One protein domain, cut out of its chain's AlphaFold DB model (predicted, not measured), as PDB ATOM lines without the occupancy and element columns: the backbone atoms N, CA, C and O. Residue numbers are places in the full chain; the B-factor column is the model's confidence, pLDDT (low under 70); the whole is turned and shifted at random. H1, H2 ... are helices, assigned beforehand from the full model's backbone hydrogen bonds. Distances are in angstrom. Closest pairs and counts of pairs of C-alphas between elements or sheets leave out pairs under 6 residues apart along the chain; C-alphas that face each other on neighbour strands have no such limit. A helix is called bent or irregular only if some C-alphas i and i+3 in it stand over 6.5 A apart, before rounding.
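Overview. This is residues 49 to 169 of the 180 residues of an uncharacterized protein of Thecamonas trahens ATCC 50062 (UniProt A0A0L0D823). The longest helix, H3, runs across one end of a group of helices, closing it off with contacts to the first residues of H1 and H6. On one side H1, H2 and H7 make a three-helix bundle, their centres in a triangle; H6 packs beside H1, and the short helices H4 and H5 pack on H6 at the far side from H2. The printed part has 121 residues with seven named helices, H1 to H7 in chain order, no named strand, and is all helix. It is compact, with a radius of gyration of the C-alphas of 14.1 A, and spans 38 by 31 by 26 A.

Along the chain. H3, residues 89 to 106, measures 25.3 A and begins with C-alpha 89 at (106.997, -136.434, 37.421). Before it come H1, residues 51 to 63, 19.8 A, with C-alpha 51 at (98.612, -138.048, 40.878), and H2, residues 68 to 83, 20.0 A. H2 has a kink of 37 degrees near residue 77 and is only just irregular: C-alphas 77 and 80 are 6.55 A apart. After H3 come H4, residues 108 to 116, H5, residues 118 to 124, H6, residues 131 to 146, 21.8 A, and H7, residues 153 to 168, 22.4 A, ending with C-alpha 168 at (102.077, -121.104, 38.135).

Arrangement. H3 touches H6 at a steep tilt of 64 degrees, the closest C-alphas being those of Ala 100 and Ala 135, 5.8 A. H3 is about perpendicular to H1, at 78 degrees, and touches residues 51 to 52 of H1 alone; Ala 51 and Asp 93 have the closest C-alphas, 5.6 A. H6 is the hub, touching five helices. It runs the same way as H1 at a shallow tilt of 21 degrees, with the C-alphas of Ala 51 and Tyr 133 closest at 7.1 A. H4 touches H6 with 13 pairs of C-alphas within 8 A, closest at Ala 116 and Val 146, 5.5 A. H5 touches H6 at a steep tilt of 59 degrees, closest at the C-alphas of Ala 124 and Arg 141, 5.2 A. H1 and H2 form a helical hairpin, their closest C-alphas those of Trp 63 and Gln 71, 6.2 A. H7 touches H1, closest at the C-alphas of Val 59 and Ala 154, 5.0 A. H2 and H6 are among the pairs that are apart. Every O i to N i+4 pair is within hydrogen-bond range in H3, H4, H5, H6 and H7; H1 has 7 of 9 and H2 9 of 12.

Size, cuts and confidence. The C-alphas of Ala 87 and Asp 119, the two farthest apart, are 40.8 A from each other. The printed part has no cut, and no link is long. Residues 64 to 70, of which 68 to 70 belong to H2, stand free. The mean pLDDT of the printed part is 75.7; 38 residues are under 70, among them 63 to 72 and 120 to 135.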
ATOM      1  N   LEU A  49     100.308-145.536  42.047       56.66
ATOM      2  CA  LEU A  49     100.047-144.677  40.894       56.66
ATOM      3  C   LEU A  49     100.194-143.209  41.309       56.66
ATOM      4  O   LEU A  49      99.756-142.827  42.393       56.66
ATOM      5  N   ARG A  50     100.835-142.407  40.459       69.88
ATOM      6  CA  ARG A  50     101.058-140.977  40.703       69.88
ATOM      7  C   ARG A  50      99.784-140.166  40.479       69.88
ATOM      8  O   ARG A  50      98.892-140.596  39.742       69.88
ATOM      9  N   ALA A  51      99.740-138.961  41.043       73.81
ATOM     10  CA  ALA A  51      98.612-138.048  40.878       73.81
ATOM     11  C   ALA A  51      98.380-137.691  39.409       73.81
ATOM     12  O   ALA A  51      97.252-137.780  38.919       73.81
ATOM     13  N   ALA A  52      99.457-137.395  38.682       77.75
ATOM     14  CA  ALA A  52      99.393-137.103  37.255       77.75
ATOM     15  C   ALA A  52      98.890-138.290  36.416       77.75
ATOM     16  O   ALA A  52      98.109-138.088  35.489       77.75
ATOM     17  N   ASP A  53      99.274-139.526  36.752       70.00
ATOM     18  CA  ASP A  53      98.816-140.723  36.033       70.00
ATOM     19  C   ASP A  53      97.321-140.978  36.238       70.00
ATOM     20  O   ASP A  53      96.607-141.310  35.290       70.00
ATOM     21  N   LEU A  54      96.842-140.816  37.472       71.56
ATOM     22  CA  LEU A  54      95.434-141.004  37.811       71.56
ATOM     23  C   LEU A  54      94.562-139.918  37.177       71.56
ATOM     24  O   LEU A  54      93.542-140.239  36.567       71.56
ATOM     25  N   LEU A  55      94.998-138.656  37.234       75.69
ATOM     26  CA  LEU A  55      94.303-137.552  36.579       75.69
ATOM     27  C   LEU A  55      94.299-137.712  35.055       75.69
ATOM     28  O   LEU A  55      93.245-137.564  34.443       75.69
ATOM     29  N   ARG A  56      95.433-138.085  34.442       77.44
ATOM     30  CA  ARG A  56      95.496-138.408  33.009       77.44
ATOM     31  C   ARG A  56      94.452-139.452  32.660       77.44
ATOM     32  O   ARG A  56      93.671-139.248  31.741       77.44
ATOM     33  N   ASN A  57      94.442-140.569  33.378       69.44
ATOM     34  CA  ASN A  57      93.553-141.681  33.068       69.44
ATOM     35  C   ASN A  57      92.077-141.288  33.231       69.44
ATOM     36  O   ASN A  57      91.257-141.712  32.427       69.44
ATOM     37  N   LEU A  58      91.750-140.441  34.213       71.62
ATOM     38  CA  LEU A  58      90.405-139.890  34.408       71.62
ATOM     39  C   LEU A  58      89.996-138.875  33.325       71.62
ATOM     40  O   LEU A  58      88.820-138.758  33.006       71.62
ATOM     41  N   VAL A  59      90.943-138.134  32.759       74.12
ATOM     42  CA  VAL A  59      90.668-137.121  31.730       74.12
ATOM     43  C   VAL A  59      90.604-137.747  30.345       74.12
ATOM     44  O   VAL A  59      89.610-137.597  29.645       74.12
ATOM     45  N   LEU A  60      91.606-138.550  29.975       70.56
ATOM     46  CA  LEU A  60      91.581-139.346  28.740       70.56
ATOM     47  C   LEU A  60      90.409-140.327  28.718       70.56
ATOM     48  O   LEU A  60      90.118-140.941  27.689       70.56
ATOM     49  N   SER A  61      89.747-140.465  29.867       67.06
ATOM     50  CA  SER A  61      88.674-141.389  30.055       67.06
ATOM     51  C   SER A  61      87.446-141.117  29.188       67.06
ATOM     52  O   SER A  61      86.598-141.986  29.014       67.06
ATOM     53  N   GLU A  62      87.329-139.909  28.659       71.81
ATOM     54  CA  GLU A  62      86.229-139.525  27.783       71.81
ATOM     55  C   GLU A  62      86.302-140.209  26.409       71.81
ATOM     56  O   GLU A  62      85.280-140.441  25.766       71.81
ATOM     57  N   TRP A  63      87.502-140.580  25.964       68.69
ATOM     58  CA  TRP A  63      87.755-141.030  24.593       68.69
ATOM     59  C   TRP A  63      87.890-142.541  24.459       68.69
ATOM     60  O   TRP A  63      88.405-143.044  23.463       68.69
ATOM     61  N   THR A  64      87.421-143.305  25.441       64.50
ATOM     62  CA  THR A  64      87.589-144.765  25.443       64.50
ATOM     63  C   THR A  64      86.917-145.486  24.301       64.50
ATOM     64  O   THR A  64      87.353-146.570  23.918       64.50
ATOM     65  N   ASN A  65      85.829-144.908  23.807       62.47
ATOM     66  CA  ASN A  65      85.058-145.480  22.717       62.47
ATOM     67  C   ASN A  65      85.656-145.136  21.344       62.47
ATOM     68  O   ASN A  65      85.224-145.709  20.345       62.47
ATOM     69  N   ASP A  66      86.650-144.245  21.292       64.00
ATOM     70  CA  ASP A  66      87.330-143.875  20.055       64.00
ATOM     71  C   ASP A  66      88.323-144.962  19.633       64.00
ATOM     72  O   ASP A  66      88.718-145.834  20.416       64.00
ATOM     73  N   SER A  67      88.783-144.915  18.385       68.94
ATOM     74  CA  SER A  67      89.831-145.822  17.930       68.94
ATOM     75  C   SER A  67      91.158-145.564  18.652       68.94
ATOM     76  O   SER A  67      91.461-144.455  19.086       68.94
ATOM     77  N   VAL A  68      92.023-146.582  18.709       61.41
ATOM     78  CA  VAL A  68      93.372-146.455  19.299       61.41
ATOM     79  C   VAL A  68      94.176-145.316  18.654       61.41
ATOM     80  O   VAL A  68      94.950-144.644  19.335       61.41
ATOM     81  N   ALA A  69      93.996-145.087  17.350       64.31
ATOM     82  CA  ALA A  69      94.665-144.006  16.635       64.31
ATOM     83  C   ALA A  69      94.185-142.625  17.111       64.31
ATOM     84  O   ALA A  69      95.010-141.756  17.380       64.31
ATOM     85  N   GLU A  70      92.875-142.448  17.284       67.44
ATOM     86  CA  GLU A  70      92.278-141.207  17.792       67.44
ATOM     87  C   GLU A  70      92.657-140.960  19.255       67.44
ATOM     88  O   GLU A  70      93.097-139.863  19.591       67.44
ATOM     89  N   GLN A  71      92.599-141.987  20.108       65.12
ATOM     90  CA  GLN A  71      93.054-141.897  21.501       65.12
ATOM     91  C   GLN A  71      94.530-141.484  21.593       65.12
ATOM     92  O   GLN A  71      94.899-140.642  22.411       65.12
ATOM     93  N   THR A  72      95.379-142.045  20.725       68.75
ATOM     94  CA  THR A  72      96.802-141.681  20.656       68.75
ATOM     95  C   THR A  72      96.981-140.237  20.196       68.75
ATOM     96  O   THR A  72      97.785-139.522  20.790       68.75
ATOM     97  N   SER A  73      96.229-139.795  19.181       73.88
ATOM     98  CA  SER A  73      96.257-138.403  18.710       73.88
ATOM     99  C   SER A  73      95.906-137.449  19.843       73.88
ATOM    100  O   SER A  73      96.703-136.584  20.177       73.88
ATOM    101  N   LYS A  74      94.790-137.691  20.536       76.31
ATOM    102  CA  LYS A  74      94.329-136.860  21.654       76.31
ATOM    103  C   LYS A  74      95.319-136.839  22.815       76.31
ATOM    104  O   LYS A  74      95.588-135.783  23.376       76.31
ATOM    105  N   TYR A  75      95.934-137.975  23.142       75.38
ATOM    106  CA  TYR A  75      97.016-138.005  24.128       75.38
ATOM    107  C   TYR A  75      98.206-137.130  23.704       75.38
ATOM    108  O   TYR A  75      98.680-136.321  24.502       75.38
ATOM    109  N   VAL A  76      98.682-137.269  22.463       75.25
ATOM    110  CA  VAL A  76      99.849-136.535  21.946       75.25
ATOM    111  C   VAL A  76      99.566-135.042  21.774       75.25
ATOM    112  O   VAL A  76     100.444-134.226  22.031       75.25
ATOM    113  N   GLU A  77      98.363-134.682  21.341       84.81
ATOM    114  CA  GLU A  77      97.982-133.308  21.006       84.81
ATOM    115  C   GLU A  77      97.520-132.515  22.227       84.81
ATOM    116  O   GLU A  77      97.762-131.311  22.289       84.81
ATOM    117  N   LEU A  78      96.882-133.168  23.204       82.75
ATOM    118  CA  LEU A  78      96.250-132.485  24.334       82.75
ATOM    119  C   LEU A  78      97.002-132.717  25.647       82.75
ATOM    120  O   LEU A  78      97.341-131.759  26.340       82.75
ATOM    121  N   TRP A  79      97.299-133.971  26.002       82.75
ATOM    122  CA  TRP A  79      97.892-134.285  27.309       82.75
ATOM    123  C   TRP A  79      99.418-134.144  27.335       82.75
ATOM    124  O   TRP A  79      99.978-133.540  28.248       82.75
ATOM    125  N   LEU A  80     100.118-134.691  26.341       79.62
ATOM    126  CA  LEU A  80     101.582-134.685  26.297       79.62
ATOM    127  C   LEU A  80     102.197-133.268  26.360       79.62
ATOM    128  O   LEU A  80     103.214-133.104  27.040       79.62
ATOM    129  N   PRO A  81     101.611-132.216  25.749       85.44
ATOM    130  CA  PRO A  81     102.115-130.848  25.887       85.44
ATOM    131  C   PRO A  81     102.006-130.282  27.305       85.44
ATOM    132  O   PRO A  81     102.718-129.337  27.634       85.44
ATOM    133  N   LEU A  82     101.115-130.820  28.142       84.62
ATOM    134  CA  LEU A  82     101.031-130.475  29.559       84.62
ATOM    135  C   LEU A  82     102.134-131.190  30.347       84.62
ATOM    136  O   LEU A  82     102.890-130.545  31.064       84.62
ATOM    137  N   ASP A  83     102.244-132.505  30.160       81.31
ATOM    138  CA  ASP A  83     103.208-133.377  30.847       81.31
ATOM    139  C   ASP A  83     104.659-132.918  30.601       81.31
ATOM    140  O   ASP A  83     105.449-132.722  31.523       81.31
ATOM    141  N   THR A  84     104.983-132.596  29.346       83.81
ATOM    142  CA  THR A  84     106.327-132.160  28.928       83.81
ATOM    143  C   THR A  84     106.759-130.789  29.456       83.81
ATOM    144  O   THR A  84     107.938-130.449  29.339       83.81
ATOM    145  N   LYS A  85     105.862-130.000  30.070       85.88
ATOM    146  CA  LYS A  85     106.243-128.747  30.751       85.88
ATOM    147  C   LYS A  85     106.979-128.995  32.065       85.88
ATOM    148  O   LYS A  85     107.633-128.086  32.572       85.88
ATOM    149  N   PHE A  86     106.892-130.203  32.615       85.56
ATOM    150  CA  PHE A  86     107.509-130.554  33.883       85.56
ATOM    151  C   PHE A  86     108.796-131.343  33.658       85.56
ATOM    152  O   PHE A  86     108.824-132.355  32.966       85.56
ATOM    153  N   ALA A  87     109.883-130.898  34.295       81.31
ATOM    154  CA  ALA A  87     111.178-131.572  34.193       81.31
ATOM    155  C   ALA A  87     111.177-132.975  34.829       81.31
ATOM    156  O   ALA A  87     111.992-133.823  34.470       81.31
ATOM    157  N   THR A  88     110.290-133.212  35.801       81.06
ATOM    158  CA  THR A  88     110.147-134.496  36.495       81.06
ATOM    159  C   THR A  88     108.684-134.762  36.833       81.06
ATOM    160  O   THR A  88     107.907-133.830  37.036       81.06
ATOM    161  N   ALA A  89     108.329-136.039  36.972       76.56
ATOM    162  CA  ALA A  89     106.997-136.434  37.421       76.56
ATOM    163  C   ALA A  89     106.684-135.943  38.851       76.56
ATOM    164  O   ALA A  89     105.541-135.610  39.139       76.56
ATOM    165  N   ASP A  90     107.693-135.810  39.724       80.25
ATOM    166  CA  ASP A  90     107.512-135.244  41.071       80.25
ATOM    167  C   ASP A  90     107.135-133.754  41.011       80.25
ATOM    168  O   ASP A  90     106.312-133.290  41.794       80.25
ATOM    169  N   ALA A  91     107.700-133.001  40.059       83.81
ATOM    170  CA  ALA A  91     107.333-131.603  39.845       83.81
ATOM    171  C   ALA A  91     105.886-131.464  39.347       83.81
ATOM    172  O   ALA A  91     105.188-130.535  39.757       83.81
ATOM    173  N   PHE A  92     105.424-132.394  38.508       86.81
ATOM    174  CA  PHE A  92     104.031-132.409  38.069       86.81
ATOM    175  C   PHE A  92     103.088-132.772  39.229       86.81
ATOM    176  O   PHE A  92     102.118-132.060  39.479       86.81
ATOM    177  N   ASP A  93     103.404-133.805  40.013       83.88
ATOM    178  CA  ASP A  93     102.611-134.172  41.192       83.88
ATOM    179  C   ASP A  93     102.566-133.029  42.230       83.88
ATOM    180  O   ASP A  93     101.509-132.749  42.799       83.88
ATOM    181  N   ALA A  94     103.673-132.302  42.429       86.62
ATOM    182  CA  ALA A  94     103.718-131.127  43.302       86.62
ATOM    183  C   ALA A  94     102.842-129.975  42.784       86.62
ATOM    184  O   ALA A  94     102.142-129.330  43.571       86.62
ATOM    185  N   PHE A  95     102.837-129.736  41.469       90.38
ATOM    186  CA  PHE A  95     101.908-128.793  40.851       90.38
ATOM    187  C   PHE A  95     100.457-129.212  41.092       90.38
ATOM    188  O   PHE A  95      99.660-128.384  41.517       90.38
ATOM    189  N   LEU A  96     100.113-130.486  40.884       88.06
ATOM    190  CA  LEU A  96      98.755-130.985  41.102       88.06
ATOM    191  C   LEU A  96      98.325-130.864  42.566       88.06
ATOM    192  O   LEU A  96      97.179-130.510  42.831       88.06
ATOM    193  N   ALA A  97      99.244-131.080  43.510       85.19
ATOM    194  CA  ALA A  97      98.999-130.858  44.931       85.19
ATOM    195  C   ALA A  97      98.700-129.386  45.251       85.19
ATOM    196  O   ALA A  97      97.702-129.083  45.908       85.19
ATOM    197  N   ALA A  98      99.527-128.462  44.752       87.81
ATOM    198  CA  ALA A  98      99.300-127.026  44.915       87.81
ATOM    199  C   ALA A  98      97.995-126.581  44.242       87.81
ATOM    200  O   ALA A  98      97.238-125.779  44.789       87.81
ATOM    201  N   PHE A  99      97.714-127.148  43.074       88.94
ATOM    202  CA  PHE A  99      96.525-126.857  42.305       88.94
ATOM    203  C   PHE A  99      95.247-127.332  43.021       88.94
ATOM    204  O   PHE A  99      94.295-126.563  43.151       88.94
ATOM    205  N   ALA A 100      95.244-128.542  43.575       85.81
ATOM    206  CA  ALA A 100      94.146-129.052  44.395       85.81
ATOM    207  C   ALA A 100      93.926-128.222  45.667       85.81
ATOM    208  O   ALA A 100      92.792-127.884  45.997       85.81
ATOM    209  N   ALA A 101      95.005-127.824  46.349       85.50
ATOM    210  CA  ALA A 101      94.906-126.932  47.500       85.50
ATOM    211  C   ALA A 101      94.294-125.574  47.116       85.50
ATOM    212  O   ALA A 101      93.478-125.029  47.858       85.50
ATOM    213  N   HIS A 102      94.644-125.048  45.938       87.19
ATOM    214  CA  HIS A 102      94.039-123.834  45.404       87.19
ATOM    215  C   HIS A 102      92.546-124.008  45.106       87.19
ATOM    216  O   HIS A 102      91.779-123.132  45.487       87.19
ATOM    217  N   LEU A 103      92.128-125.124  44.496       85.06
ATOM    218  CA  LEU A 103      90.712-125.435  44.249       85.06
ATOM    219  C   LEU A 103      89.878-125.416  45.533       85.06
ATOM    220  O   LEU A 103      88.789-124.848  45.558       85.06
ATOM    221  N   SER A 104      90.399-126.023  46.603       81.69
ATOM    222  CA  SER A 104      89.733-126.027  47.908       81.69
ATOM    223  C   SER A 104      89.734-124.645  48.568       81.69
ATOM    224  O   SER A 104      88.761-124.264  49.205       81.69
ATOM    225  N   ALA A 105      90.816-123.874  48.433       84.38
ATOM    226  CA  ALA A 105      90.916-122.549  49.043       84.38
ATOM    227  C   ALA A 105      90.108-121.472  48.301       84.38
ATOM    228  O   ALA A 105      89.670-120.502  48.920       84.38
ATOM    229  N   SER A 106      89.929-121.611  46.984       86.19
ATOM    230  CA  SER A 106      89.189-120.660  46.150       86.19
ATOM    231  C   SER A 106      87.672-120.811  46.263       86.19
ATOM    232  O   SER A 106      86.946-119.904  45.857       86.19
ATOM    233  N   GLY A 107      87.191-121.931  46.809       84.62
ATOM    234  CA  GLY A 107      85.770-122.262  46.839       84.62
ATOM    235  C   GLY A 107      85.235-122.784  45.499       84.62
ATOM    236  O   GLY A 107      84.024-122.802  45.291       84.62
ATOM    237  N   GLU A 108      86.106-123.141  44.545       86.50
ATOM    238  CA  GLU A 108      85.694-123.564  43.197       86.50
ATOM    239  C   GLU A 108      84.909-124.880  43.235       86.50
ATOM    240  O   GLU A 108      83.900-125.014  42.542       86.50
ATOM    241  N   ILE A 109      85.316-125.830  44.084       83.62
ATOM    242  CA  ILE A 109      84.601-127.103  44.262       83.62
ATOM    243  C   ILE A 109      83.221-126.857  44.877       83.62
ATOM    244  O   ILE A 109      82.235-127.433  44.420       83.62
ATOM    245  N   GLU A 110      83.118-125.973  45.867       86.06
ATOM    246  CA  GLU A 110      81.854-125.584  46.491       86.06
ATOM    247  C   GLU A 110      80.928-124.881  45.490       86.06
ATOM    248  O   GLU A 110      79.739-125.193  45.422       86.06
ATOM    249  N   ALA A 111      81.467-123.979  44.667       87.19
ATOM    250  CA  ALA A 111      80.707-123.290  43.628       87.19
ATOM    251  C   ALA A 111      80.170-124.269  42.573       87.19
ATOM    252  O   ALA A 111      78.994-124.208  42.212       87.19
ATOM    253  N   LEU A 112      81.003-125.209  42.115       84.81
ATOM    254  CA  LEU A 112      80.585-126.256  41.183       84.81
ATOM    255  C   LEU A 112      79.570-127.216  41.819       84.81
ATOM    256  O   LEU A 112      78.610-127.611  41.164       84.81
ATOM    257  N   THR A 113      79.734-127.546  43.101       82.25
ATOM    258  CA  THR A 113      78.784-128.362  43.876       82.25
ATOM    259  C   THR A 113      77.411-127.699  43.916       82.25
ATOM    260  O   THR A 113      76.396-128.338  43.643       82.25
ATOM    261  N   GLN A 114      77.370-126.394  44.194       86.31
ATOM    262  CA  GLN A 114      76.127-125.631  44.211       86.31
ATOM    263  C   GLN A 114      75.492-125.539  42.816       86.31
ATOM    264  O   GLN A 114      74.272-125.647  42.692       86.31
ATOM    265  N   ALA A 115      76.303-125.360  41.771       85.62
ATOM    266  CA  ALA A 115      75.831-125.267  40.392       85.62
ATOM    267  C   ALA A 115      75.313-126.606  39.835       85.62
ATOM    268  O   ALA A 115      74.367-126.609  39.052       85.62
ATOM    269  N   ALA A 116      75.902-127.733  40.245       81.12
ATOM    270  CA  ALA A 116      75.484-129.074  39.837       81.12
ATOM    271  C   ALA A 116      74.117-129.480  40.420       81.12
ATOM    272  O   ALA A 116      73.402-130.280  39.816       81.12
ATOM    273  N   GLY A 117      73.739-128.921  41.574       81.31
ATOM    274  CA  GLY A 117      72.578-129.355  42.352       81.31
ATOM    275  C   GLY A 117      72.879-130.587  43.217       81.31
ATOM    276  O   GLY A 117      73.772-131.375  42.910       81.31
ATOM    277  N   GLU A 118      72.133-130.751  44.316       75.06
ATOM    278  CA  GLU A 118      72.444-131.716  45.390       75.06
ATOM    279  C   GLU A 118      72.557-133.171  44.901       75.06
ATOM    280  O   GLU A 118      73.526-133.854  45.236       75.06
ATOM    281  N   ASP A 119      71.627-133.629  44.058       70.25
ATOM    282  CA  ASP A 119      71.617-135.012  43.561       70.25
ATOM    283  C   ASP A 119      72.809-135.305  42.636       70.25
ATOM    284  O   ASP A 119      73.495-136.318  42.781       70.25
ATOM    285  N   ALA A 120      73.108-134.406  41.694       66.88
ATOM    286  CA  ALA A 120      74.224-134.596  40.771       66.88
ATOM    287  C   ALA A 120      75.579-134.449  41.483       66.88
ATOM    288  O   ALA A 120      76.516-135.191  41.187       66.88
ATOM    289  N   ALA A 121      75.673-133.551  42.466       65.69
ATOM    290  CA  ALA A 121      76.863-133.395  43.290       65.69
ATOM    291  C   ALA A 121      77.144-134.633  44.157       65.69
ATOM    292  O   ALA A 121      78.294-135.072  44.246       65.69
ATOM    293  N   ALA A 122      76.105-135.250  44.731       67.38
ATOM    294  CA  ALA A 122      76.242-136.488  45.497       67.38
ATOM    295  C   ALA A 122      76.834-137.628  44.648       67.38
ATOM    296  O   ALA A 122      77.649-138.405  45.141       67.38
ATOM    297  N   HIS A 123      76.486-137.695  43.360       62.06
ATOM    298  CA  HIS A 123      77.052-138.664  42.415       62.06
ATOM    299  C   HIS A 123      78.445-138.287  41.879       62.06
ATOM    300  O   HIS A 123      79.204-139.164  41.451       62.06
ATOM    301  N   ALA A 124      78.786-136.998  41.872       57.41
ATOM    302  CA  ALA A 124      80.072-136.494  41.393       57.41
ATOM    303  C   ALA A 124      81.189-136.592  42.444       57.41
ATOM    304  O   ALA A 124      82.364-136.670  42.082       57.41
ATOM    305  N   THR A 125      80.837-136.610  43.729       57.00
ATOM    306  CA  THR A 125      81.802-136.688  44.831       57.00
ATOM    307  C   THR A 125      82.355-138.111  44.963       57.00
ATOM    308  O   THR A 125      81.595-139.077  45.023       57.00
ATOM    309  N   VAL A 126      83.680-138.265  45.021       57.25
ATOM    310  CA  VAL A 126      84.331-139.580  45.181       57.25
ATOM    311  C   VAL A 126      84.822-139.722  46.613       57.25
ATOM    312  O   VAL A 126      85.547-138.859  47.074       57.25
ATOM    313  N   ALA A 127      84.492-140.802  47.320       52.12
ATOM    314  CA  ALA A 127      85.094-141.073  48.626       52.12
ATOM    315  C   ALA A 127      86.531-141.590  48.438       52.12
ATOM    316  O   ALA A 127      86.727-142.722  48.002       52.12
ATOM    317  N   LEU A 128      87.527-140.751  48.730       52.06
ATOM    318  CA  LEU A 128      88.947-141.106  48.705       52.06
ATOM    319  C   LEU A 128      89.589-140.678  50.024       52.06
ATOM    320  O   LEU A 128      89.329-139.578  50.506       52.06
ATOM    321  N   ASP A 129      90.448-141.536  50.576       45.19
ATOM    322  CA  ASP A 129      91.151-141.272  51.842       45.19
ATOM    323  C   ASP A 129      92.227-140.175  51.713       45.19
ATOM    324  O   ASP A 129      92.710-139.645  52.714       45.19
ATOM    325  N   ASP A 130      92.601-139.816  50.482       62.19
ATOM    326  CA  ASP A 130      93.598-138.794  50.185       62.19
ATOM    327  C   ASP A 130      92.935-137.548  49.574       62.19
ATOM    328  O   ASP A 130      92.357-137.572  48.480       62.19
ATOM    329  N   MET A 131      93.051-136.442  50.316       65.06
ATOM    330  CA  MET A 131      92.472-135.131  50.016       65.06
ATOM    331  C   MET A 131      92.867-134.592  48.637       65.06
ATOM    332  O   MET A 131      92.075-133.881  48.016       65.06
ATOM    333  N   LEU A 132      94.060-134.931  48.136       66.75
ATOM    334  CA  LEU A 132      94.514-134.511  46.810       66.75
ATOM    335  C   LEU A 132      93.651-135.136  45.711       66.75
ATOM    336  O   LEU A 132      93.097-134.438  44.859       66.75
ATOM    337  N   TYR A 133      93.521-136.460  45.740       66.19
ATOM    338  CA  TYR A 133      92.756-137.187  44.734       66.19
ATOM    339  C   TYR A 133      91.268-136.896  44.845       66.19
ATOM    340  O   TYR A 133      90.599-136.751  43.822       66.19
ATOM    341  N   PHE A 134      90.771-136.756  46.077       67.44
ATOM    342  CA  PHE A 134      89.408-136.323  46.347       67.44
ATOM    343  C   PHE A 134      89.099-135.006  45.630       67.44
ATOM    344  O   PHE A 134      88.134-134.932  44.867       67.44
ATOM    345  N   ALA A 135      89.938-133.985  45.826       67.38
ATOM    346  CA  ALA A 135      89.725-132.663  45.254       67.38
ATOM    347  C   ALA A 135      89.784-132.682  43.720       67.38
ATOM    348  O   ALA A 135      88.886-132.151  43.069       67.38
ATOM    349  N   LEU A 136      90.789-133.340  43.131       73.62
ATOM    350  CA  LEU A 136      90.948-133.401  41.674       73.62
ATOM    351  C   LEU A 136      89.830-134.201  40.996       73.62
ATOM    352  O   LEU A 136      89.273-133.744  39.999       73.62
ATOM    353  N   ALA A 137      89.474-135.373  41.526       69.81
ATOM    354  CA  ALA A 137      88.428-136.209  40.941       69.81
ATOM    355  C   ALA A 137      87.041-135.562  41.066       69.81
ATOM    356  O   ALA A 137      86.266-135.577  40.107       69.81
ATOM    357  N   THR A 138      86.750-134.964  42.225       69.50
ATOM    358  CA  THR A 138      85.495-134.237  42.463       69.50
ATOM    359  C   THR A 138      85.398-133.020  41.550       69.50
ATOM    360  O   THR A 138      84.365-132.817  40.919       69.50
ATOM    361  N   TRP A 139      86.486-132.261  41.394       81.62
ATOM    362  CA  TRP A 139      86.549-131.140  40.459       81.62
ATOM    363  C   TRP A 139      86.258-131.577  39.017       81.62
ATOM    364  O   TRP A 139      85.328-131.051  38.416       81.62
ATOM    365  N   VAL A 140      86.952-132.596  38.491       77.06
ATOM    366  CA  VAL A 140      86.719-133.099  37.122       77.06
ATOM    367  C   VAL A 140      85.257-133.510  36.908       77.06
ATOM    368  O   VAL A 140      84.649-133.139  35.903       77.06
ATOM    369  N   ARG A 141      84.667-134.252  37.854       74.62
ATOM    370  CA  ARG A 141      83.284-134.741  37.742       74.62
ATOM    371  C   ARG A 141      82.256-133.624  37.844       74.62
ATOM    372  O   ARG A 141      81.305-133.611  37.069       74.62
ATOM    373  N   LEU A 142      82.439-132.675  38.758       71.44
ATOM    374  CA  LEU A 142      81.530-131.538  38.875       71.44
ATOM    375  C   LEU A 142      81.641-130.605  37.666       71.44
ATOM    376  O   LEU A 142      80.620-130.154  37.155       71.44
ATOM    377  N   SER A 143      82.848-130.368  37.147       79.31
ATOM    378  CA  SER A 143      83.033-129.636  35.892       79.31
ATOM    379  C   SER A 143      82.319-130.325  34.728       79.31
ATOM    380  O   SER A 143      81.707-129.635  33.920       79.31
ATOM    381  N   ALA A 144      82.312-131.664  34.669       75.44
ATOM    382  CA  ALA A 144      81.555-132.419  33.663       75.44
ATOM    383  C   ALA A 144      80.043-132.179  33.745       75.44
ATOM    384  O   ALA A 144      79.368-132.102  32.720       75.44
ATOM    385  N   VAL A 145      79.514-132.056  34.964       74.12
ATOM    386  CA  VAL A 145      78.087-131.810  35.209       74.12
ATOM    387  C   VAL A 145      77.703-130.367  34.873       74.12
ATOM    388  O   VAL A 145      76.668-130.133  34.254       74.12
ATOM    389  N   VAL A 146      78.523-129.398  35.285       76.50
ATOM    390  CA  VAL A 146      78.205-127.960  35.199       76.50
ATOM    391  C   VAL A 146      78.553-127.365  33.835       76.50
ATOM    392  O   VAL A 146      77.880-126.442  33.372       76.50
ATOM    393  N   HIS A 147      79.584-127.886  33.175       77.31
ATOM    394  CA  HIS A 147      80.059-127.414  31.876       77.31
ATOM    395  C   HIS A 147      79.974-128.521  30.817       77.31
ATOM    396  O   HIS A 147      81.009-128.970  30.315       77.31
ATOM    397  N   PRO A 148      78.761-128.954  30.426       63.91
ATOM    398  CA  PRO A 148      78.602-129.829  29.275       63.91
ATOM    399  C   PRO A 148      78.976-129.032  28.015       63.91
ATOM    400  O   PRO A 148      78.174-128.270  27.483       63.91
ATOM    401  N   SER A 149      80.238-129.114  27.594       57.91
ATOM    402  CA  SER A 149      80.745-128.377  26.429       57.91
ATOM    403  C   SER A 149      80.514-129.143  25.122       57.91
ATOM    404  O   SER A 149      80.581-130.371  25.120       57.91
ATOM    405  N   ASP A 150      80.370-128.423  24.005       53.00
ATOM    406  CA  ASP A 150      80.369-128.998  22.646       53.00
ATOM    407  C   ASP A 150      81.730-129.620  22.245       53.00
ATOM    408  O   ASP A 150      81.795-130.429  21.322       53.00
ATOM    409  N   THR A 151      82.820-129.250  22.932       56.59
ATOM    410  CA  THR A 151      84.214-129.688  22.701       56.59
ATOM    411  C   THR A 151      84.631-130.922  23.517       56.59
ATOM    412  O   THR A 151      85.701-131.471  23.308       56.59
ATOM    413  N   GLY A 152      83.791-131.413  24.430       74.50
ATOM    414  CA  GLY A 152      84.142-132.506  25.348       74.50
ATOM    415  C   GLY A 152      84.814-132.025  26.641       74.50
ATOM    416  O   GLY A 152      85.578-131.055  26.671       74.50
ATOM    417  N   ILE A 153      84.479-132.678  27.755       77.81
ATOM    418  CA  ILE A 153      84.882-132.238  29.099       77.81
ATOM    419  C   ILE A 153      86.392-132.362  29.327       77.81
ATOM    420  O   ILE A 153      86.993-131.521  29.990       77.81
ATOM    421  N   ALA A 154      87.039-133.369  28.758       77.00
ATOM    422  CA  ALA A 154      88.468-133.591  28.877       77.00
ATOM    423  C   ALA A 154      89.263-132.463  28.220       77.00
ATOM    424  O   ALA A 154      90.254-132.017  28.793       77.00
ATOM    425  N   GLU A 155      88.811-131.934  27.078       86.94
ATOM    426  CA  GLU A 155      89.443-130.770  26.445       86.94
ATOM    427  C   GLU A 155      89.352-129.540  27.352       86.94
ATOM    428  O   GLU A 155      90.349-128.840  27.552       86.94
ATOM    429  N   HIS A 156      88.190-129.322  27.977       86.06
ATOM    430  CA  HIS A 156      88.001-128.248  28.951       86.06
ATOM    431  C   HIS A 156      88.944-128.396  30.155       86.06
ATOM    432  O   HIS A 156      89.646-127.447  30.512       86.06
ATOM    433  N   ILE A 157      89.016-129.589  30.748       87.56
ATOM    434  CA  ILE A 157      89.901-129.873  31.885       87.56
ATOM    435  C   ILE A 157      91.372-129.669  31.505       87.56
ATOM    436  O   ILE A 157      92.112-129.024  32.249       87.56
ATOM    437  N   ILE A 158      91.805-130.154  30.339       89.19
ATOM    438  CA  ILE A 158      93.187-130.000  29.859       89.19
ATOM    439  C   ILE A 158      93.520-128.533  29.592       89.19
ATOM    440  O   ILE A 158      94.604-128.079  29.966       89.19
ATOM    441  N   ALA A 159      92.610-127.769  28.985       89.12
ATOM    442  CA  ALA A 159      92.805-126.341  28.746       89.12
ATOM    443  C   ALA A 159      92.959-125.581  30.069       89.12
ATOM    444  O   ALA A 159      93.873-124.773  30.234       89.12
ATOM    445  N   ARG A 160      92.113-125.906  31.047       88.75
ATOM    446  CA  ARG A 160      92.129-125.313  32.381       88.75
ATOM    447  C   ARG A 160      93.422-125.663  33.133       88.75
ATOM    448  O   ARG A 160      94.049-124.777  33.715       88.75
ATOM    449  N   LEU A 161      93.869-126.919  33.088       90.12
ATOM    450  CA  LEU A 161      95.170-127.327  33.634       90.12
ATOM    451  C   LEU A 161      96.318-126.600  32.929       90.12
ATOM    452  O   LEU A 161      97.220-126.098  33.590       90.12
ATOM    453  N   SER A 162      96.267-126.482  31.604       89.94
ATOM    454  CA  SER A 162      97.292-125.796  30.811       89.94
ATOM    455  C   SER A 162      97.409-124.314  31.154       89.94
ATOM    456  O   SER A 162      98.531-123.806  31.223       89.94
ATOM    457  N   GLN A 163      96.276-123.647  31.392       89.56
ATOM    458  CA  GLN A 163      96.235-122.268  31.866       89.56
ATOM    459  C   GLN A 163      96.834-122.159  33.268       89.56
ATOM    460  O   GLN A 163      97.730-121.351  33.480       89.56
ATOM    461  N   ALA A 164      96.436-123.040  34.190       89.12
ATOM    462  CA  ALA A 164      97.022-123.070  35.526       89.12
ATOM    463  C   ALA A 164      98.542-123.300  35.471       89.12
ATOM    464  O   ALA A 164      99.289-122.613  36.150       89.12
ATOM    465  N   VAL A 165      99.053-124.180  34.611       88.12
ATOM    466  CA  VAL A 165     100.509-124.334  34.458       88.12
ATOM    467  C   VAL A 165     101.177-123.045  33.968       88.12
ATOM    468  O   VAL A 165     102.266-122.717  34.434       88.12
ATOM    469  N   ALA A 166     100.543-122.295  33.062       83.69
ATOM    470  CA  ALA A 166     101.062-121.001  32.617       83.69
ATOM    471  C   ALA A 166     101.072-119.959  33.751       83.69
ATOM    472  O   ALA A 166     102.043-119.219  33.893       83.69
ATOM    473  N   ASP A 167     100.035-119.952  34.590       80.81
ATOM    474  CA  ASP A 167      99.889-119.013  35.706       80.81
ATOM    475  C   ASP A 167     100.836-119.337  36.880       80.81
ATOM    476  O   ASP A 167     101.279-118.436  37.592       80.81
ATOM    477  N   TYR A 168     101.187-120.616  37.068       66.12
ATOM    478  CA  TYR A 168     102.077-121.104  38.135       66.12
ATOM    479  C   TYR A 168     103.572-121.110  37.754       66.12
ATOM    480  O   TYR A 168     104.425-121.346  38.614       66.12
ATOM    481  N   ALA A 169     103.913-120.785  36.502       52.38
ATOM    482  CA  ALA A 169     105.290-120.730  36.011       52.38
ATOM    483  C   ALA A 169     106.257-119.765  36.752       52.38
ATOM    484  O   ALA A 169     107.458-120.018  36.668       52.38
TER     485      ALA A 169